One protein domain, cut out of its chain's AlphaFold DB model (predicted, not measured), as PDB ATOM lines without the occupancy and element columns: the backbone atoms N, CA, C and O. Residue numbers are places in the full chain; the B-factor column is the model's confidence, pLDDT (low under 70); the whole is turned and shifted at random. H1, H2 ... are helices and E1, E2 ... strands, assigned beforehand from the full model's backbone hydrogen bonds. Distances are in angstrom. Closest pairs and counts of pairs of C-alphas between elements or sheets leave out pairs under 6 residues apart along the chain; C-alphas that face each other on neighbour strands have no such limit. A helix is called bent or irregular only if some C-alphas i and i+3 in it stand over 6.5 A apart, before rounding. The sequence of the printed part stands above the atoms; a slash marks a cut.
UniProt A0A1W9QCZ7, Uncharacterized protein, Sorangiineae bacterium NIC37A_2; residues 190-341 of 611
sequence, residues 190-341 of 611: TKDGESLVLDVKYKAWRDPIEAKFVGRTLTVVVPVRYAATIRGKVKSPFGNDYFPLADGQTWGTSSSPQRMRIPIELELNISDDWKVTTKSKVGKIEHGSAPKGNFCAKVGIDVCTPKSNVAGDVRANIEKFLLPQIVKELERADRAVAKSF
ATOM      1  N   THR A 190      96.187  58.762   7.263       72.62
ATOM      2  CA  THR A 190      96.669  59.614   6.157       72.62
ATOM      3  C   THR A 190      97.134  58.727   5.006       72.62
ATOM      4  O   THR A 190      97.565  57.598   5.258       72.62
ATOM      5  N   LYS A 191      97.128  59.204   3.761       73.44
ATOM      6  CA  LYS A 191      97.641  58.392   2.645       73.44
ATOM      7  C   LYS A 191      99.144  58.506   2.453       73.44
ATOM      8  O   LYS A 191      99.781  59.496   2.799       73.44
ATOM      9  N   ASP A 192      99.707  57.449   1.883       71.44
ATOM     10  CA  ASP A 192     101.118  57.416   1.535       71.44
ATOM     11  C   ASP A 192     101.405  58.469   0.449       71.44
ATOM     12  O   ASP A 192     100.682  58.570  -0.540       71.44
ATOM     13  N   GLY A 193     102.448  59.278   0.659       70.06
ATOM     14  CA  GLY A 193     102.818  60.385  -0.232       70.06
ATOM     15  C   GLY A 193     102.361  61.772   0.236       70.06
ATOM     16  O   GLY A 193     102.840  62.770  -0.308       70.06
ATOM     17  N   GLU A 194     101.494  61.853   1.251       73.12
ATOM     18  CA  GLU A 194     101.081  63.119   1.871       73.12
ATOM     19  C   GLU A 194     102.213  63.754   2.693       73.12
ATOM     20  O   GLU A 194     103.117  63.074   3.175       73.12
ATOM     21  N   SER A 195     102.157  65.076   2.903       72.12
ATOM     22  CA  SER A 195     103.151  65.807   3.710       72.12
ATOM     23  C   SER A 195     103.242  65.316   5.158       72.12
ATOM     24  O   SER A 195     104.228  65.593   5.837       72.12
ATOM     25  N   LEU A 196     102.251  64.565   5.631       73.69
ATOM     26  CA  LEU A 196     102.211  63.965   6.950       73.69
ATOM     27  C   LEU A 196     101.620  62.558   6.836       73.69
ATOM     28  O   LEU A 196     100.507  62.397   6.352       73.69
ATOM     29  N   VAL A 197     102.356  61.551   7.305       80.81
ATOM     30  CA  VAL A 197     101.909  60.155   7.340       80.81
ATOM     31  C   VAL A 197     101.778  59.713   8.795       80.81
ATOM     32  O   VAL A 197     102.789  59.591   9.481       80.81
ATOM     33  N   LEU A 198     100.556  59.472   9.272       82.19
ATOM     34  CA  LEU A 198     100.224  59.138  10.655       82.19
ATOM     35  C   LEU A 198      99.528  57.782  10.781       82.19
ATOM     36  O   LEU A 198      98.550  57.494  10.083       82.19
ATOM     37  N   ASP A 199      99.953  57.023  11.785       82.75
ATOM     38  CA  ASP A 199      99.156  55.967  12.391       82.75
ATOM     39  C   ASP A 199      98.667  56.443  13.767       82.75
ATOM     40  O   ASP A 199      99.449  56.931  14.593       82.75
ATOM     41  N   VAL A 200      97.377  56.260  14.038       84.94
ATOM     42  CA  VAL A 200      96.745  56.701  15.285       84.94
ATOM     43  C   VAL A 200      96.160  55.510  16.029       84.94
ATOM     44  O   VAL A 200      95.401  54.720  15.464       84.94
ATOM     45  N   LYS A 201      96.503  55.412  17.313       87.00
ATOM     46  CA  LYS A 201      95.877  54.542  18.312       87.00
ATOM     47  C   LYS A 201      95.046  55.414  19.243       87.00
ATOM     48  O   LYS A 201      95.548  56.438  19.701       87.00
ATOM     49  N   TYR A 202      93.814  55.034  19.561       88.44
ATOM     50  CA  TYR A 202      92.983  55.835  20.465       88.44
ATOM     51  C   TYR A 202      92.115  54.999  21.397       88.44
ATOM     52  O   TYR A 202      91.803  53.834  21.137       88.44
ATOM     53  N   LYS A 203      91.693  55.648  22.482       86.50
ATOM     54  CA  LYS A 203      90.632  55.188  23.373       86.50
ATOM     55  C   LYS A 203      89.680  56.347  23.652       86.50
ATOM     56  O   LYS A 203      90.125  57.465  23.903       86.50
ATOM     57  N   ALA A 204      88.388  56.071  23.572       88.44
ATOM     58  CA  ALA A 204      87.311  57.018  23.797       88.44
ATOM     59  C   ALA A 204      86.316  56.452  24.814       88.44
ATOM     60  O   ALA A 204      86.039  55.251  24.831       88.44
ATOM     61  N   TRP A 205      85.783  57.332  25.649       90.62
ATOM     62  CA  TRP A 205      84.805  57.052  26.688       90.62
ATOM     63  C   TRP A 205      83.654  58.029  26.529       90.62
ATOM     64  O   TRP A 205      83.869  59.239  26.488       90.62
ATOM     65  N   ARG A 206      82.443  57.503  26.434       90.31
ATOM     66  CA  ARG A 206      81.222  58.292  26.365       90.31
ATOM     67  C   ARG A 206      80.675  58.441  27.782       90.31
ATOM     68  O   ARG A 206      80.486  57.438  28.470       90.31
ATOM     69  N   ASP A 207      80.447  59.675  28.206       91.62
ATOM     70  CA  ASP A 207      79.708  59.952  29.440       91.62
ATOM     71  C   ASP A 207      78.191  59.850  29.157       91.62
ATOM     72  O   ASP A 207      77.804  59.808  27.982       91.62
ATOM     73  N   PRO A 208      77.318  59.761  30.179       92.06
ATOM     74  CA  PRO A 208      75.871  59.760  29.963       92.06
ATOM     75  C   PRO A 208      75.433  60.917  29.064       92.06
ATOM     76  O   PRO A 208      75.964  62.027  29.178       92.06
ATOM     77  N   ILE A 209      74.511  60.647  28.139       90.00
ATOM     78  CA  ILE A 209      74.004  61.688  27.246       90.00
ATOM     79  C   ILE A 209      73.230  62.742  28.036       90.00
ATOM     80  O   ILE A 209      72.574  62.452  29.033       90.00
ATOM     81  N   GLU A 210      73.281  63.976  27.555       93.00
ATOM     82  CA  GLU A 210      72.440  65.057  28.054       93.00
ATOM     83  C   GLU A 210      71.345  65.299  27.018       93.00
ATOM     84  O   GLU A 210      71.648  65.462  25.839       93.00
ATOM     85  N   ALA A 211      70.081  65.332  27.423       89.50
ATOM     86  CA  ALA A 211      68.972  65.496  26.493       89.50
ATOM     87  C   ALA A 211      68.031  66.611  26.946       89.50
ATOM     88  O   ALA A 211      67.759  66.773  28.136       89.50
ATOM     89  N   LYS A 212      67.534  67.390  25.985       88.94
ATOM     90  CA  LYS A 212      66.525  68.432  26.197       88.94
ATOM     91  C   LYS A 212      65.535  68.425  25.051       88.94
ATOM     92  O   LYS A 212      65.943  68.308  23.901       88.94
ATOM     93  N   PHE A 213      64.260  68.611  25.354       82.31
ATOM     94  CA  PHE A 213      63.215  68.694  24.344       82.31
ATOM     95  C   PHE A 213      62.578  70.078  24.354       82.31
ATOM     96  O   PHE A 213      62.153  70.557  25.404       82.31
ATOM     97  N   VAL A 214      62.523  70.728  23.193       79.31
ATOM     98  CA  VAL A 214      61.880  72.038  23.034       79.31
ATOM     99  C   VAL A 214      61.056  72.026  21.753       79.31
ATOM    100  O   VAL A 214      61.582  71.769  20.670       79.31
ATOM    101  N   GLY A 215      59.757  72.309  21.859       74.38
ATOM    102  CA  GLY A 215      58.851  72.274  20.710       74.38
ATOM    103  C   GLY A 215      58.715  70.857  20.151       74.38
ATOM    104  O   GLY A 215      58.076  70.033  20.787       74.38
ATOM    105  N   ARG A 216      59.321  70.583  18.985       75.88
ATOM    106  CA  ARG A 216      59.404  69.244  18.351       75.88
ATOM    107  C   ARG A 216      60.840  68.730  18.208       75.88
ATOM    108  O   ARG A 216      61.078  67.718  17.547       75.88
ATOM    109  N   THR A 217      61.798  69.455  18.781       84.19
ATOM    110  CA  THR A 217      63.222  69.190  18.608       84.19
ATOM    111  C   THR A 217      63.786  68.608  19.892       84.19
ATOM    112  O   THR A 217      63.879  69.282  20.923       84.19
ATOM    113  N   LEU A 218      64.203  67.349  19.811       85.31
ATOM    114  CA  LEU A 218      65.025  66.703  20.818       85.31
ATOM    115  C   LEU A 218      66.488  67.056  20.544       85.31
ATOM    116  O   LEU A 218      67.047  66.677  19.522       85.31
ATOM    117  N   THR A 219      67.123  67.770  21.465       89.88
ATOM    118  CA  THR A 219      68.565  68.016  21.443       89.88
ATOM    119  C   THR A 219      69.249  67.013  22.358       89.88
ATOM    120  O   THR A 219      69.062  67.065  23.573       89.88
ATOM    121  N   VAL A 220      70.059  66.128  21.787       90.00
ATOM    122  CA  VAL A 220      70.920  65.191  22.515       90.00
ATOM    123  C   VAL A 220      72.360  65.657  22.394       90.00
ATOM    124  O   VAL A 220      72.890  65.784  21.296       90.00
ATOM    125  N   VAL A 221      73.027  65.889  23.513       93.12
ATOM    126  CA  VAL A 221      74.463  66.139  23.560       93.12
ATOM    127  C   VAL A 221      75.147  64.873  24.038       93.12
ATOM    128  O   VAL A 221      74.850  64.368  25.116       93.12
ATOM    129  N   VAL A 222      76.085  64.374  23.235       91.69
ATOM    130  CA  VAL A 222      76.910  63.213  23.571       91.69
ATOM    131  C   VAL A 222      78.278  63.707  24.049       91.69
ATOM    132  O   VAL A 222      79.088  64.145  23.219       91.69
ATOM    133  N   PRO A 223      78.576  63.676  25.361       93.75
ATOM    134  CA  PRO A 223      79.883  64.058  25.865       93.75
ATOM    135  C   PRO A 223      80.852  62.885  25.700       93.75
ATOM    136  O   PRO A 223      80.583  61.756  26.120       93.75
ATOM    137  N   VAL A 224      82.002  63.147  25.085       90.81
ATOM    138  CA  VAL A 224      83.031  62.138  24.833       90.81
ATOM    139  C   VAL A 224      84.370  62.613  25.369       90.81
ATOM    140  O   VAL A 224      84.856  63.704  25.065       90.81
ATOM    141  N   ARG A 225      85.007  61.746  26.145       92.94
ATOM    142  CA  ARG A 225      86.398  61.857  26.564       92.94
ATOM    143  C   ARG A 225      87.251  60.977  25.667       92.94
ATOM    144  O   ARG A 225      86.858  59.858  25.360       92.94
ATOM    145  N   TYR A 226      88.421  61.439  25.247       90.50
ATOM    146  CA  TYR A 226      89.299  60.641  24.393       90.50
ATOM    147  C   TYR A 226      90.777  60.910  24.652       90.50
ATOM    148  O   TYR A 226      91.176  61.978  25.114       90.50
ATOM    149  N   ALA A 227      91.597  59.914  24.344       89.94
ATOM    150  CA  ALA A 227      93.046  60.008  24.349       89.94
ATOM    151  C   ALA A 227      93.598  59.258  23.138       89.94
ATOM    152  O   ALA A 227      93.112  58.174  22.799       89.94
ATOM    153  N   ALA A 228      94.618  59.824  22.497       89.69
ATOM    154  CA  ALA A 228      95.249  59.215  21.336       89.69
ATOM    155  C   ALA A 228      96.773  59.188  21.459       89.69
ATOM    156  O   ALA A 228      97.384  60.078  22.047       89.69
ATOM    157  N   THR A 229      97.381  58.159  20.879       88.00
ATOM    158  CA  THR A 229      98.820  58.056  20.640       88.00
ATOM    159  C   THR A 229      99.058  58.054  19.140       88.00
ATOM    160  O   THR A 229      98.368  57.363  18.388       88.00
ATOM    161  N   ILE A 230     100.018  58.858  18.710       86.81
ATOM    162  CA  ILE A 230     100.309  59.151  17.316       86.81
ATOM    163  C   ILE A 230     101.739  58.704  17.051       86.81
ATOM    164  O   ILE A 230     102.663  59.043  17.790       86.81
ATOM    165  N   ARG A 231     101.922  57.959  15.969       86.94
ATOM    166  CA  ARG A 231     103.237  57.684  15.391       86.94
ATOM    167  C   ARG A 231     103.177  57.982  13.908       86.94
ATOM    168  O   ARG A 231     102.098  57.999  13.322       86.94
ATOM    169  N   GLY A 232     104.319  58.212  13.289       85.69
ATOM    170  CA  GLY A 232     104.314  58.573  11.886       85.69
ATOM    171  C   GLY A 232     105.560  59.308  11.470       85.69
ATOM    172  O   GLY A 232     106.597  59.229  12.126       85.69
ATOM    173  N   LYS A 233     105.433  60.028  10.365       84.44
ATOM    174  CA  LYS A 233     106.514  60.780   9.754       84.44
ATOM    175  C   LYS A 233     105.976  61.997   9.009       84.44
ATOM    176  O   LYS A 233     104.876  61.959   8.467       84.44
ATOM    177  N   VAL A 234     106.753  63.068   8.972       82.19
ATOM    178  CA  VAL A 234     106.435  64.321   8.278       82.19
ATOM    179  C   VAL A 234     107.409  64.521   7.126       82.19
ATOM    180  O   VAL A 234     108.592  64.218   7.256       82.19
ATOM    181  N   LYS A 235     106.929  64.990   5.979       80.44
ATOM    182  CA  LYS A 235     107.768  65.243   4.810       80.44
ATOM    183  C   LYS A 235     108.729  66.393   5.102       80.44
ATOM    184  O   LYS A 235     108.341  67.421   5.657       80.44
ATOM    185  N   SER A 236     109.986  66.209   4.721       78.44
ATOM    186  CA  SER A 236     111.025  67.214   4.882       78.44
ATOM    187  C   SER A 236     110.692  68.471   4.071       78.44
ATOM    188  O   SER A 236     110.365  68.367   2.889       78.44
ATOM    189  N   PRO A 237     110.817  69.681   4.647       68.75
ATOM    190  CA  PRO A 237     110.709  70.917   3.880       68.75
ATOM    191  C   PRO A 237     111.958  71.193   3.023       68.75
ATOM    192  O   PRO A 237     111.967  72.169   2.273       68.75
ATOM    193  N   PHE A 238     113.005  70.366   3.137       74.75
ATOM    194  CA  PHE A 238     114.302  70.540   2.474       74.75
ATOM    195  C   PHE A 238     114.619  69.445   1.439       74.75
ATOM    196  O   PHE A 238     115.700  69.456   0.862       74.75
ATOM    197  N   GLY A 239     113.708  68.498   1.196       72.38
ATOM    198  CA  GLY A 239     113.935  67.382   0.274       72.38
ATOM    199  C   GLY A 239     112.721  66.462   0.124       72.38
ATOM    200  O   GLY A 239     111.633  66.770   0.602       72.38
ATOM    201  N   ASN A 240     112.904  65.318  -0.543       74.69
ATOM    202  CA  ASN A 240     111.836  64.327  -0.751       74.69
ATOM    203  C   ASN A 240     111.706  63.298   0.388       74.69
ATOM    204  O   ASN A 240     110.783  62.481   0.363       74.69
ATOM    205  N   ASP A 241     112.590  63.358   1.382       80.94
ATOM    206  CA  ASP A 241     112.613  62.439   2.517       80.94
ATOM    207  C   ASP A 241     111.555  62.771   3.574       80.94
ATOM    208  O   ASP A 241     110.950  63.845   3.583       80.94
ATOM    209  N   TYR A 242     111.341  61.836   4.498       81.69
ATOM    210  CA  TYR A 242     110.439  61.996   5.634       81.69
ATOM    211  C   TYR A 242     111.206  61.915   6.949       81.69
ATOM    212  O   TYR A 242     112.041  61.033   7.136       81.69
ATOM    213  N   PHE A 243     110.847  62.774   7.893       82.94
ATOM    214  CA  PHE A 243     111.343  62.743   9.258       82.94
ATOM    215  C   PHE A 243     110.375  61.987  10.163       82.94
ATOM    216  O   PHE A 243     109.185  62.315  10.168       82.94
ATOM    217  N   PRO A 244     110.837  60.985  10.931       84.94
ATOM    218  CA  PRO A 244     109.976  60.293  11.874       84.94
ATOM    219  C   PRO A 244     109.526  61.249  12.982       84.94
ATOM    220  O   PRO A 244     110.260  62.136  13.419       84.94
ATOM    221  N   LEU A 245     108.299  61.061  13.453       84.06
ATOM    222  CA  LEU A 245     107.842  61.701  14.679       84.06
ATOM    223  C   LEU A 245     108.612  61.132  15.873       84.06
ATOM    224  O   LEU A 245     108.995  59.962  15.865       84.06
ATOM    225  N   ALA A 246     108.831  61.951  16.902       82.44
ATOM    226  CA  ALA A 246     109.406  61.457  18.146       82.44
ATOM    227  C   ALA A 246     108.478  60.407  18.782       82.44
ATOM    228  O   ALA A 246     107.255  60.522  18.711       82.44
ATOM    229  N   ASP A 247     109.048  59.380  19.408       78.19
ATOM    230  CA  ASP A 247     108.275  58.251  19.925       78.19
ATOM    231  C   ASP A 247     107.262  58.692  20.992       78.19
ATOM    232  O   ASP A 247     107.526  59.583  21.798       78.19
ATOM    233  N   GLY A 248     106.079  58.072  20.993       74.00
ATOM    234  CA  GLY A 248     105.067  58.306  22.025       74.00
ATOM    235  C   GLY A 248     104.372  59.673  21.975       74.00
ATOM    236  O   GLY A 248     103.922  60.143  23.020       74.00
ATOM    237  N   GLN A 249     104.238  60.319  20.804       84.62
ATOM    238  CA  GLN A 249     103.417  61.537  20.702       84.62
ATOM    239  C   GLN A 249     101.981  61.248  21.152       84.62
ATOM    240  O   GLN A 249     101.339  60.318  20.669       84.62
ATOM    241  N   THR A 250     101.445  62.067  22.054       88.75
ATOM    242  CA  THR A 250     100.088  61.894  22.591       88.75
ATOM    243  C   THR A 250      99.203  63.102  22.336       88.75
ATOM    244  O   THR A 250      99.651  64.250  22.379       88.75
ATOM    245  N   TRP A 251      97.912  62.852  22.155       87.44
ATOM    246  CA  TRP A 251      96.866  63.865  22.179       87.44
ATOM    247  C   TRP A 251      95.931  63.575  23.356       87.44
ATOM    248  O   TRP A 251      94.981  62.798  23.248       87.44
ATOM    249  N   GLY A 252      96.281  64.145  24.512       87.94
ATOM    250  CA  GLY A 252      95.739  63.737  25.811       87.94
ATOM    251  C   GLY A 252      96.257  62.373  26.273       87.94
ATOM    252  O   GLY A 252      96.964  61.671  25.555       87.94
ATOM    253  N   THR A 253      95.898  61.995  27.494       89.94
ATOM    254  CA  THR A 253      96.225  60.688  28.087       89.94
ATOM    255  C   THR A 253      94.997  60.128  28.793       89.94
ATOM    256  O   THR A 253      94.035  60.852  29.027       89.94
ATOM    257  N   SER A 254      95.014  58.856  29.188       87.56
ATOM    258  CA  SER A 254      93.917  58.294  29.991       87.56
ATOM    259  C   SER A 254      93.726  59.018  31.333       87.56
ATOM    260  O   SER A 254      92.603  59.098  31.818       87.56
ATOM    261  N   SER A 255      94.798  59.564  31.921       90.69
ATOM    262  CA  SER A 255      94.746  60.355  33.160       90.69
ATOM    263  C   SER A 255      94.324  61.813  32.942       90.69
ATOM    264  O   SER A 255      93.789  62.437  33.850       90.69
ATOM    265  N   SER A 256      94.533  62.356  31.740       92.06
ATOM    266  CA  SER A 256      94.130  63.710  31.347       92.06
ATOM    267  C   SER A 256      93.532  63.694  29.931       92.06
ATOM    268  O   SER A 256      94.174  64.159  28.974       92.06
ATOM    269  N   PRO A 257      92.321  63.128  29.764       92.50
ATOM    270  CA  PRO A 257      91.714  62.963  28.453       92.50
ATOM    271  C   PRO A 257      91.262  64.306  27.885       92.50
ATOM    272  O   PRO A 257      90.921  65.242  28.609       92.50
ATOM    273  N   GLN A 258      91.236  64.384  26.561       92.12
ATOM    274  CA  GLN A 258      90.586  65.475  25.850       92.12
ATOM    275  C   GLN A 258      89.075  65.294  25.891       92.12
ATOM    276  O   GLN A 258      88.583  64.178  26.056       92.12
ATOM    277  N   ARG A 259      88.335  66.396  25.764       92.62
ATOM    278  CA  ARG A 259      86.871  66.400  25.801       92.62
ATOM    279  C   ARG A 259      86.318  66.911  24.482       92.62
ATOM    280  O   ARG A 259      86.869  67.853  23.914       92.62
ATOM    281  N   MET A 260      85.224  66.320  24.036       91.69
ATOM    282  CA  MET A 260      84.382  66.853  22.976       91.69
ATOM    283  C   MET A 260      82.910  66.652  23.328       91.69
ATOM    284  O   MET A 260      82.569  65.725  24.062       91.69
ATOM    285  N   ARG A 261      82.046  67.524  22.822       94.06
ATOM    286  CA  ARG A 261      80.593  67.423  22.959       94.06
ATOM    287  C   ARG A 261      79.995  67.439  21.563       94.06
ATOM    288  O   ARG A 261      80.327  68.305  20.755       94.06
ATOM    289  N   ILE A 262      79.167  66.444  21.275       90.88
ATOM    290  CA  ILE A 262      78.562  66.252  19.957       90.88
ATOM    291  C   ILE A 262      77.064  66.525  20.111       90.88
ATOM    292  O   ILE A 262      76.351  65.647  20.599       90.88
ATOM    293  N   PRO A 263      76.589  67.735  19.772       92.00
ATOM    294  CA  PRO A 263      75.164  68.031  19.760       92.00
ATOM    295  C   PRO A 263      74.499  67.371  18.550       92.00
ATOM    296  O   PRO A 263      75.024  67.402  17.436       92.00
ATOM    297  N   ILE A 264      73.337  66.776  18.778       89.50
ATOM    298  CA  ILE A 264      72.512  66.092  17.790       89.50
ATOM    299  C   ILE A 264      71.094  66.620  17.967       89.50
ATOM    300  O   ILE A 264      70.511  66.511  19.042       89.50
ATOM    301  N   GLU A 265      70.550  67.204  16.913       89.75
ATOM    302  CA  GLU A 265      69.172  67.677  16.853       89.75
ATOM    303  C   GLU A 265      68.340  66.607  16.154       89.75
ATOM    304  O   GLU A 265      68.679  66.190  15.047       89.75
ATOM    305  N   LEU A 266      67.274  66.141  16.797       85.81
ATOM    306  CA  LEU A 266      66.314  65.209  16.224       85.81
ATOM    307  C   LEU A 266      64.950  65.887  16.153       85.81
ATOM    308  O   LEU A 266      64.350  66.215  17.178       85.81
ATOM    309  N   GLU A 267      64.450  66.079  14.939       86.75
ATOM    310  CA  GLU A 267      63.082  66.525  14.695       86.75
ATOM    311  C   GLU A 267      62.175  65.306  14.545       86.75
ATOM    312  O   GLU A 267      62.317  64.524  13.599       86.75
ATOM    313  N   LEU A 268      61.238  65.147  15.476       81.38
ATOM    314  CA  LEU A 268      60.261  64.061  15.470       81.38
ATOM    315  C   LEU A 268      58.983  64.499  14.757       81.38
ATOM    316  O   LEU A 268      58.451  65.580  15.004       81.38
ATOM    317  N   ASN A 269      58.474  63.632  13.890       83.81
ATOM    318  CA  ASN A 269      57.214  63.825  13.187       83.81
ATOM    319  C   ASN A 269      56.408  62.527  13.195       83.81
ATOM    320  O   ASN A 269      56.977  61.437  13.153       83.81
ATOM    321  N   ILE A 270      55.083  62.649  13.197       83.50
ATOM    322  CA  ILE A 270      54.168  61.518  13.040       83.50
ATOM    323  C   ILE A 270      53.393  61.743  11.745       83.50
ATOM    324  O   ILE A 270      52.785  62.796  11.562       83.50
ATOM    325  N   SER A 271      53.471  60.789  10.823       82.75
ATOM    326  CA  SER A 271      52.700  60.817   9.579       82.75
ATOM    327  C   SER A 271      51.252  60.373   9.795       82.75
ATOM    328  O   SER A 271      50.906  59.732  10.789       82.75
ATOM    329  N   ASP A 272      50.402  60.671   8.815       84.94
ATOM    330  CA  ASP A 272      48.995  60.266   8.768       84.94
ATOM    331  C   ASP A 272      48.793  58.737   8.751       84.94
ATOM    332  O   ASP A 272      47.760  58.231   9.186       84.94
ATOM    333  N   ASP A 273      49.792  57.975   8.305       84.19
ATOM    334  CA  ASP A 273      49.812  56.511   8.363       84.19
ATOM    335  C   ASP A 273      50.374  55.937   9.679       84.19
ATOM    336  O   ASP A 273      50.659  54.734   9.749       84.19
ATOM    337  N   TRP A 274      50.454  56.772  10.725       81.88
ATOM    338  CA  TRP A 274      50.853  56.431  12.098       81.88
ATOM    339  C   TRP A 274      52.324  56.034  12.255       81.88
ATOM    340  O   TRP A 274      52.675  55.299  13.182       81.88
ATOM    341  N   LYS A 275      53.202  56.494  11.356       82.19
ATOM    342  CA  LYS A 275      54.643  56.243  11.467       82.19
ATOM    343  C   LYS A 275      55.340  57.412  12.134       82.19
ATOM    344  O   LYS A 275      55.218  58.561  11.712       82.19
ATOM    345  N   VAL A 276      56.143  57.090  13.141       80.25
ATOM    346  CA  VAL A 276      57.108  58.035  13.695       80.25
ATOM    347  C   VAL A 276      58.282  58.126  12.726       80.25
ATOM    348  O   VAL A 276      58.896  57.120  12.370       80.25
ATOM    349  N   THR A 277      58.587  59.338  12.286       79.31
ATOM    350  CA  THR A 277      59.756  59.650  11.470       79.31
ATOM    351  C   THR A 277      60.628  60.643  12.216       79.31
ATOM    352  O   THR A 277      60.134  61.567  12.863       79.31
ATOM    353  N   THR A 278      61.935  60.449  12.127       81.56
ATOM    354  CA  THR A 278      62.922  61.355  12.701       81.56
ATOM    355  C   THR A 278      63.796  61.920  11.598       81.56
ATOM    356  O   THR A 278      64.160  61.229  10.645       81.56
ATOM    357  N   LYS A 279      64.119  63.206  11.714       85.19
ATOM    358  CA  LYS A 279      65.186  63.840  10.942       85.19
ATOM    359  C   LYS A 279      66.264  64.265  11.917       85.19
ATOM    360  O   LYS A 279      66.046  65.170  12.718       85.19
ATOM    361  N   SER A 280      67.402  63.586  11.866       86.94
ATOM    362  CA  SER A 280      68.545  63.882  12.718       86.94
ATOM    363  C   SER A 280      69.565  64.767  11.996       86.94
ATOM    364  O   SER A 280      69.807  64.645  10.792       86.94
ATOM    365  N   LYS A 281      70.181  65.683  12.740       89.56
ATOM    366  CA  LYS A 281      71.261  66.549  12.269       89.56
ATOM    367  C   LYS A 281      72.327  66.653  13.344       89.56
ATOM    368  O   LYS A 281      72.034  66.900  14.509       89.56
ATOM    369  N   VAL A 282      73.586  66.506  12.943       89.44
ATOM    370  CA  VAL A 282      74.717  66.769  13.835       89.44
ATOM    371  C   VAL A 282      74.970  68.275  13.855       89.44
ATOM    372  O   VAL A 282      75.166  68.895  12.807       89.44
ATOM    373  N   GLY A 283      74.934  68.865  15.045       88.75
ATOM    374  CA  GLY A 283      75.304  70.256  15.265       88.75
ATOM    375  C   GLY A 283      76.821  70.456  15.235       88.75
ATOM    376  O   GLY A 283      77.603  69.556  14.924       88.75
ATOM    377  N   LYS A 284      77.269  71.665  15.572       91.88
ATOM    378  CA  LYS A 284      78.703  71.970  15.624       91.88
ATOM    379  C   LYS A 284      79.363  71.207  16.777       91.88
ATOM    380  O   LYS A 284      78.973  71.388  17.925       91.88
ATOM    381  N   ILE A 285      80.380  70.396  16.481       90.12
ATOM    382  CA  ILE A 285      81.126  69.661  17.509       90.12
ATOM    383  C   ILE A 285      81.939  70.652  18.351       90.12
ATOM    384  O   ILE A 285      82.712  71.462  17.835       90.12
ATOM    385  N   GLU A 286      81.765  70.586  19.666       94.00
ATOM    386  CA  GLU A 286      82.470  71.441  20.612       94.00
ATOM    387  C   GLU A 286      83.698  70.703  21.135       94.00
ATOM    388  O   GLU A 286      83.587  69.630  21.728       94.00
ATOM    389  N   HIS A 287      84.884  71.276  20.945       91.12
ATOM    390  CA  HIS A 287      86.132  70.688  21.430       91.12
ATOM    391  C   HIS A 287      86.627  71.409  22.676       91.12
ATOM    392  O   HIS A 287      86.639  72.638  22.736       91.12
ATOM    393  N   GLY A 288      87.124  70.639  23.640       89.06
ATOM    394  CA  GLY A 288      87.830  71.166  24.798       89.06
ATOM    395  C   GLY A 288      89.145  71.864  24.430       89.06
ATOM    396  O   GLY A 288      89.604  71.867  23.280       89.06
ATOM    397  N   SER A 289      89.770  72.460  25.445       90.81
ATOM    398  CA  SER A 289      91.099  73.068  25.315       90.81
ATOM    399  C   SER A 289      92.135  72.034  24.880       90.81
ATOM    400  O   SER A 289      92.080  70.893  25.327       90.81
ATOM    401  N   ALA A 290      93.077  72.444  24.028       87.62
ATOM    402  CA  ALA A 290      94.149  71.574  23.550       87.62
ATOM    403  C   ALA A 290      95.010  71.039  24.716       87.62
ATOM    404  O   ALA A 290      95.181  71.735  25.724       87.62
ATOM    405  N   PRO A 291      95.594  69.833  24.589       89.94
ATOM    406  CA  PRO A 291      96.470  69.294  25.619       89.94
ATOM    407  C   PRO A 291      97.735  70.146  25.750       89.94
ATOM    408  O   PRO A 291      98.251  70.676  24.766       89.94
ATOM    409  N   LYS A 292      98.276  70.233  26.968       88.75
ATOM    410  CA  LYS A 292      99.560  70.900  27.216       88.75
ATOM    411  C   LYS A 292     100.724  70.125  26.570       88.75
ATOM    412  O   LYS A 292     100.633  68.918  26.321       88.75
ATOM    413  N   GLY A 293     101.834  70.827  26.353       87.88
ATOM    414  CA  GLY A 293     103.082  70.270  25.830       87.88
ATOM    415  C   GLY A 293     103.249  70.434  24.320       87.88
ATOM    416  O   GLY A 293     102.473  71.126  23.658       87.88
ATOM    417  N   ASN A 294     104.281  69.779  23.788       85.88
ATOM    418  CA  ASN A 294     104.712  69.933  22.403       85.88
ATOM    419  C   ASN A 294     104.478  68.664  21.576       85.88
ATOM    420  O   ASN A 294     104.395  67.560  22.116       85.88
ATOM    421  N   PHE A 295     104.365  68.854  20.267       82.19
ATOM    422  CA  PHE A 295     104.403  67.824  19.242       82.19
ATOM    423  C   PHE A 295     105.746  67.917  18.511       82.19
ATOM    424  O   PHE A 295     106.075  68.998  18.018       82.19
ATOM    425  N   CYS A 296     106.527  66.834  18.470       82.50
ATOM    426  CA  CYS A 296     107.925  66.876  18.022       82.50
ATOM    427  C   CYS A 296     108.239  65.888  16.886       82.50
ATOM    428  O   CYS A 296     107.777  64.744  16.892       82.50
ATOM    429  N   ALA A 297     109.070  66.322  15.935       82.62
ATOM    430  CA  ALA A 297     109.635  65.500  14.864       82.62
ATOM    431  C   ALA A 297     111.160  65.382  15.010       82.62
ATOM    432  O   ALA A 297     111.825  66.367  15.333       82.62
ATOM    433  N   LYS A 298     111.709  64.191  14.748       81.88
ATOM    434  CA  LYS A 298     113.145  63.893  14.850       81.88
ATOM    435  C   LYS A 298     113.847  64.228  13.533       81.88
ATOM    436  O   LYS A 298     113.714  63.501  12.549       81.88
ATOM    437  N   VAL A 299     114.616  65.315  13.525       70.44
ATOM    438  CA  VAL A 299     115.360  65.836  12.362       70.44
ATOM    439  C   VAL A 299     116.844  65.993  12.723       70.44
ATOM    440  O   VAL A 299     117.404  67.082  12.656       70.44
ATOM    441  N   GLY A 300     117.468  64.940  13.262       69.06
ATOM    442  CA  GLY A 300     118.795  65.020  13.907       69.06
ATOM    443  C   GLY A 300     118.798  65.777  15.250       69.06
ATOM    444  O   GLY A 300     119.606  65.470  16.120       69.06
ATOM    445  N   ILE A 301     117.840  66.689  15.439       70.75
ATOM    446  CA  ILE A 301     117.393  67.328  16.682       70.75
ATOM    447  C   ILE A 301     115.857  67.249  16.764       70.75
ATOM    448  O   ILE A 301     115.192  67.098  15.734       70.75
ATOM    449  N   ASP A 302     115.283  67.364  17.963       76.38
ATOM    450  CA  ASP A 302     113.826  67.412  18.132       76.38
ATOM    451  C   ASP A 302     113.283  68.796  17.747       76.38
ATOM    452  O   ASP A 302     113.535  69.800  18.415       76.38
ATOM    453  N   VAL A 303     112.508  68.851  16.663       79.88
ATOM    454  CA  VAL A 303     111.793  70.059  16.236       79.88
ATOM    455  C   VAL A 303     110.374  69.992  16.777       79.88
ATOM    456  O   VAL A 303     109.573  69.169  16.335       79.88
ATOM    457  N   CYS A 304     110.069  70.860  17.737       82.25
ATOM    458  CA  CYS A 304     108.838  70.821  18.517       82.25
ATOM    459  C   CYS A 304     107.937  72.034  18.245       82.25
ATOM    460  O   CYS A 304     108.413  73.162  18.170       82.25
ATOM    461  N   THR A 305     106.624  71.812  18.171       81.81
ATOM    462  CA  THR A 305     105.599  72.868  18.141       81.81
ATOM    463  C   THR A 305     104.602  72.672  19.285       81.81
ATOM    464  O   THR A 305     104.246  71.525  19.574       81.81
ATOM    465  N   PRO A 306     104.123  73.732  19.959       87.06
ATOM    466  CA  PRO A 306     103.062  73.607  20.951       87.06
ATOM    467  C   PRO A 306     101.823  72.923  20.369       87.06
ATOM    468  O   PRO A 306     101.358  73.266  19.281       87.06
ATOM    469  N   LYS A 307     101.223  71.991  21.115       84.75
ATOM    470  CA  LYS A 307     100.006  71.286  20.667       84.75
ATOM    471  C   LYS A 307      98.832  72.241  20.416       84.75
ATOM    472  O   LYS A 307      97.999  71.970  19.558       84.75
ATOM    473  N   SER A 308      98.790  73.388  21.094       86.94
ATOM    474  CA  SER A 308      97.822  74.463  20.832       86.94
ATOM    475  C   SER A 308      97.872  74.982  19.393       86.94
ATOM    476  O   SER A 308      96.824  75.293  18.834       86.94
ATOM    477  N   ASN A 309      99.059  75.031  18.781       83.50
ATOM    478  CA  ASN A 309      99.256  75.606  17.448       83.50
ATOM    479  C   ASN A 309      98.707  74.699  16.341       83.50
ATOM    480  O   ASN A 309      98.324  75.188  15.287       83.50
ATOM    481  N   VAL A 310      98.636  73.392  16.598       78.25
ATOM    482  CA  VAL A 310      98.120  72.384  15.655       78.25
ATOM    483  C   VAL A 310      96.710  71.904  16.016       78.25
ATOM    484  O   VAL A 310      96.146  71.038  15.352       78.25
ATOM    485  N   ALA A 311      96.107  72.457  17.074       80.44
ATOM    486  CA  ALA A 311      94.812  72.011  17.581       80.44
ATOM    487  C   ALA A 311      93.673  72.193  16.572       80.44
ATOM    488  O   ALA A 311      92.770  71.363  16.537       80.44
ATOM    489  N   GLY A 312      93.709  73.245  15.746       78.94
ATOM    490  CA  GLY A 312      92.726  73.451  14.678       78.94
ATOM    491  C   GLY A 312      92.724  72.301  13.669       78.94
ATOM    492  O   GLY A 312      91.677  71.706  13.419       78.94
ATOM    493  N   ASP A 313      93.905  71.927  13.176       75.69
ATOM    494  CA  ASP A 313      94.066  70.850  12.194       75.69
ATOM    495  C   ASP A 313      93.695  69.486  12.781       75.69
ATOM    496  O   ASP A 313      93.053  68.665  12.122       75.69
ATOM    497  N   VAL A 314      94.053  69.237  14.045       77.38
ATOM    498  CA  VAL A 314      93.669  68.001  14.739       77.38
ATOM    499  C   VAL A 314      92.148  67.908  14.872       77.38
ATOM    500  O   VAL A 314      91.575  66.873  14.535       77.38
ATOM    501  N   ARG A 315      91.475  68.987  15.290       83.31
ATOM    502  CA  ARG A 315      90.005  69.034  15.397       83.31
ATOM    503  C   ARG A 315      89.335  68.798  14.045       83.31
ATOM    504  O   ARG A 315      88.463  67.939  13.955       83.31
ATOM    505  N   ALA A 316      89.792  69.475  12.992       79.19
ATOM    506  CA  ALA A 316      89.248  69.317  11.643       79.19
ATOM    507  C   ALA A 316      89.378  67.873  11.125       79.19
ATOM    508  O   ALA A 316      88.447  67.332  10.526       79.19
ATOM    509  N   ASN A 317      90.511  67.216  11.390       74.62
ATOM    510  CA  ASN A 317      90.712  65.820  11.004       74.62
ATOM    511  C   ASN A 317      89.860  64.846  11.832       74.62
ATOM    512  O   ASN A 317      89.329  63.885  11.273       74.62
ATOM    513  N   ILE A 318      89.688  65.105  13.132       76.38
ATOM    514  CA  ILE A 318      88.776  64.343  13.993       76.38
ATOM    515  C   ILE A 318      87.342  64.439  13.458       76.38
ATOM    516  O   ILE A 318      86.704  63.411  13.244       76.38
ATOM    517  N   GLU A 319      86.846  65.648  13.182       80.62
ATOM    518  CA  GLU A 319      85.484  65.863  12.673       80.62
ATOM    519  C   GLU A 319      85.264  65.170  11.332       80.62
ATOM    520  O   GLU A 319      84.303  64.428  11.158       80.62
ATOM    521  N   LYS A 320      86.201  65.326  10.401       77.62
ATOM    522  CA  LYS A 320      86.152  64.678   9.089       77.62
ATOM    523  C   LYS A 320      86.064  63.150   9.166       77.62
ATOM    524  O   LYS A 320      85.452  62.532   8.297       77.62
ATOM    525  N   PHE A 321      86.675  62.535  10.177       70.44
ATOM    526  CA  PHE A 321      86.612  61.089  10.390       70.44
ATOM    527  C   PHE A 321      85.340  60.652  11.125       70.44
ATOM    528  O   PHE A 321      84.737  59.638  10.766       70.44
ATOM    529  N   LEU A 322      84.944  61.403  12.154       74.38
ATOM    530  CA  LEU A 322      83.822  61.059  13.022       74.38
ATOM    531  C   LEU A 322      82.469  61.348  12.372       74.38
ATOM    532  O   LEU A 322      81.575  60.509  12.464       74.38
ATOM    533  N   LEU A 323      82.310  62.489  11.695       78.12
ATOM    534  CA  LEU A 323      81.017  62.942  11.174       78.12
ATOM    535  C   LEU A 323      80.333  61.901  10.269       78.12
ATOM    536  O   LEU A 323      79.175  61.588  10.539       78.12
ATOM    537  N   PRO A 324      80.998  61.275   9.273       79.25
ATOM    538  CA  PRO A 324      80.343  60.267   8.436       79.25
ATOM    539  C   PRO A 324      79.895  59.021   9.213       79.25
ATOM    540  O   PRO A 324      78.900  58.391   8.857       79.25
ATOM    541  N   GLN A 325      80.625  58.648  10.269       75.19
ATOM    542  CA  GLN A 325      80.275  57.498  11.108       75.19
ATOM    543  C   GLN A 325      79.082  57.825  11.999       75.19
ATOM    544  O   GLN A 325      78.146  57.036  12.065       75.19
ATOM    545  N   ILE A 326      79.091  59.010  12.614       76.94
ATOM    546  CA  ILE A 326      77.986  59.502  13.438       76.94
ATOM    547  C   ILE A 326      76.710  59.582  12.597       76.94
ATOM    548  O   ILE A 326      75.699  59.028  13.004       76.94
ATOM    549  N   VAL A 327      76.763  60.178  11.400       82.00
ATOM    550  CA  VAL A 327      75.604  60.263  10.492       82.00
ATOM    551  C   VAL A 327      75.071  58.871  10.142       82.00
ATOM    552  O   VAL A 327      73.873  58.625  10.237       82.00
ATOM    553  N   LYS A 328      75.950  57.919   9.810       81.38
ATOM    554  CA  LYS A 328      75.539  56.550   9.475       81.38
ATOM    555  C   LYS A 328      74.880  55.808  10.645       81.38
ATOM    556  O   LYS A 328      73.934  55.046  10.429       81.38
ATOM    557  N   GLU A 329      75.395  55.969  11.862       75.19
ATOM    558  CA  GLU A 329      74.790  55.356  13.051       75.19
ATOM    559  C   GLU A 329      73.492  56.070  13.452       75.19
ATOM    560  O   GLU A 329      72.538  55.399  13.843       75.19
ATOM    561  N   LEU A 330      73.397  57.388  13.254       77.25
ATOM    562  CA  LEU A 330      72.152  58.138  13.428       77.25
ATOM    563  C   LEU A 330      71.054  57.649  12.487       77.25
ATOM    564  O   LEU A 330      69.965  57.347  12.952       77.25
ATOM    565  N   GLU A 331      71.350  57.412  11.208       80.50
ATOM    566  CA  GLU A 331      70.374  56.824  10.284       80.50
ATOM    567  C   GLU A 331      69.891  55.428  10.725       80.50
ATOM    568  O   GLU A 331      68.772  55.009  10.413       80.50
ATOM    569  N   ARG A 332      70.740  54.645  11.407       76.00
ATOM    570  CA  ARG A 332      70.327  53.352  11.978       76.00
ATOM    571  C   ARG A 332      69.454  53.541  13.207       76.00
ATOM    572  O   ARG A 332      68.457  52.829  13.306       76.00
ATOM    573  N   ALA A 333      69.816  54.464  14.093       71.94
ATOM    574  CA  ALA A 333      69.021  54.819  15.260       71.94
ATOM    575  C   ALA A 333      67.643  55.346  14.839       71.94
ATOM    576  O   ALA A 333      66.639  54.834  15.319       71.94
ATOM    577  N   ASP A 334      67.581  56.235  13.847       75.38
ATOM    578  CA  ASP A 334      66.343  56.755  13.260       75.38
ATOM    579  C   ASP A 334      65.442  55.615  12.750       75.38
ATOM    580  O   ASP A 334      64.257  55.535  13.077       75.38
ATOM    581  N   ARG A 335      66.014  54.644  12.020       78.00
ATOM    582  CA  ARG A 335      65.276  53.445  11.574       78.00
ATOM    583  C   ARG A 335      64.861  52.517  12.716       78.00
ATOM    584  O   ARG A 335      63.888  51.784  12.553       78.00
ATOM    585  N   ALA A 336      65.613  52.469  13.812       71.06
ATOM    586  CA  ALA A 336      65.290  51.649  14.976       71.06
ATOM    587  C   ALA A 336      64.150  52.277  15.788       71.06
ATOM    588  O   ALA A 336      63.188  51.581  16.095       71.06
ATOM    589  N   VAL A 337      64.206  53.592  16.018       70.19
ATOM    590  CA  VAL A 337      63.147  54.385  16.657       70.19
ATOM    591  C   VAL A 337      61.842  54.267  15.870       70.19
ATOM    592  O   VAL A 337      60.807  53.922  16.429       70.19
ATOM    593  N   ALA A 338      61.882  54.423  14.544       69.75
ATOM    594  CA  ALA A 338      60.694  54.243  13.704       69.75
ATOM    595  C   ALA A 338      60.075  52.829  13.793       69.75
ATOM    596  O   ALA A 338      58.895  52.656  13.501       69.75
ATOM    597  N   LYS A 339      60.856  51.807  14.178       70.12
ATOM    598  CA  LYS A 339      60.384  50.423  14.361       70.12
ATOM    599  C   LYS A 339      59.934  50.111  15.786       70.12
ATOM    600  O   LYS A 339      59.142  49.191  15.956       70.12
ATOM    601  N   SER A 340      60.460  50.807  16.794       65.12
ATOM    602  CA  SER A 340      60.145  50.542  18.202       65.12
ATOM    603  C   SER A 340      58.781  51.092  18.614       65.12
ATOM    604  O   SER A 340      58.160  50.548  19.521       65.12
ATOM    605  N   PHE A 341      58.290  52.135  17.939       68.25
ATOM    606  CA  PHE A 341      56.989  52.743  18.218       68.25
ATOM    607  C   PHE A 341      55.911  52.230  17.248       68.25
ATOM    608  O   PHE A 341      55.634  52.849  16.222       68.25
TER     609      PHE A 341
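Overview. This is residues 190 to 341 of the 611 residues of an uncharacterized protein of Sorangiineae bacterium NIC37A_2 (UniProt A0A1W9QCZ7). A long, twisted sheet is built along one long strand, E3, and a single long helix, H1, packs on it and runs back along the length of the rod, chiefly beside E7. The hairpin of E6 and E7 reaches one end of the rod, and a small separate hairpin, E8 and E9, sits at the other end near E4 and E5. The 152 printed residues hold nine named strands, E1 to E9, followed by one named helix, and the class is mixed, helices and strands. The larger sheet is branched, with seven strands in antiparallel neighbour pairs; E8 and E9 are antiparallel too. The whole is loose, with a radius of gyration of the C-alphas of 20.1 A and spans of 70 by 32 by 20 A.

Arrangement. Begin at E3, residues 217 to 235, which has five neighbours along different parts of its length and bends by 79 degrees at residue 232. On one side of it look for E1, residues 196 to 206, beside residues 223 to 234, and E2, residues 210 to 214, beside residues 217 to 221. N 201 and O 229 of E1 and E3 are 2.9 A apart, and N 212 and O 219 of the hairpin E2 and E3 are 2.9 A apart, both within hydrogen-bond range. On the other side of E3 you find E6, residues 258 to 270, E5, residues 249 to 251, and E4, residues 242 to 244. Here the pairs within hydrogen-bond range include N 222 and O 262 at 2.9 A for E6, N 230 and O 249 at 2.8 A for E5, and N 234 and O 243 at 2.8 A for E4. E2, E3 and E4 make a meander, each strand the antiparallel neighbour of the one before. E3 lies on one side of E6, and on the other side of it, beside residues 264 to 270, you find E7, residues 276 to 282, which forms a hairpin with E6, with N 267 and O 279 within hydrogen-bond range at 2.9 A. H1, residues 307 to 340, is on this sheet; its closest C-alphas to E7 are those of Ala 338 and Val 276, 5.2 A apart. E6 and H1 are near each other, with 11 pairs of C-alphas within 10 A. In H1, 26 of 30 O i to N i+4 pairs are within hydrogen-bond range. The second sheet is the hairpin of E8, residues 294 to 298, and E9, residues 302 to 306, with N 295 and O 305 at 2.8 A. The closest C-alphas of E4 and E8 are those of Pro 244 and Lys 298, 5.6 A apart. E9 and E3 are apart.

Along the chain. Find C-alpha 217 at (63.222, 69.190, 18.608); from there E3 runs 46.8 A to C-alpha 235 at (107.768, 65.243, 4.810). E6 measures 38.8 A, E1 29.1 A and E7 19.7 A from first to last C-alpha, and E1 bends by 57 degrees at residue 199. E2 measures 13.6 A, E8 12.8 A, E9 12.7 A, E5 7.1 A and E4 6.5 A. H1 covers 45.0 A and ends with C-alpha 340 at (60.145, 50.542, 18.202). It has a kink of 35 degrees near residue 314 and is irregular, with C-alphas 309 and 312 7.4 A apart.

Size, cuts and confidence. The two C-alphas farthest apart are those of Asp 272 and Gly 300, at 70.2 A. The printed part runs from residue 190 to 341 and has no cut. The link from E7 to E8 is long, with 11 residues; in it, residues 286 to 287 pair antiparallel with residues 260 to 261 of E6. The mean pLDDT of the printed part is 82.8, and residues 237, 300, 338 and 340 to 341 are under 70.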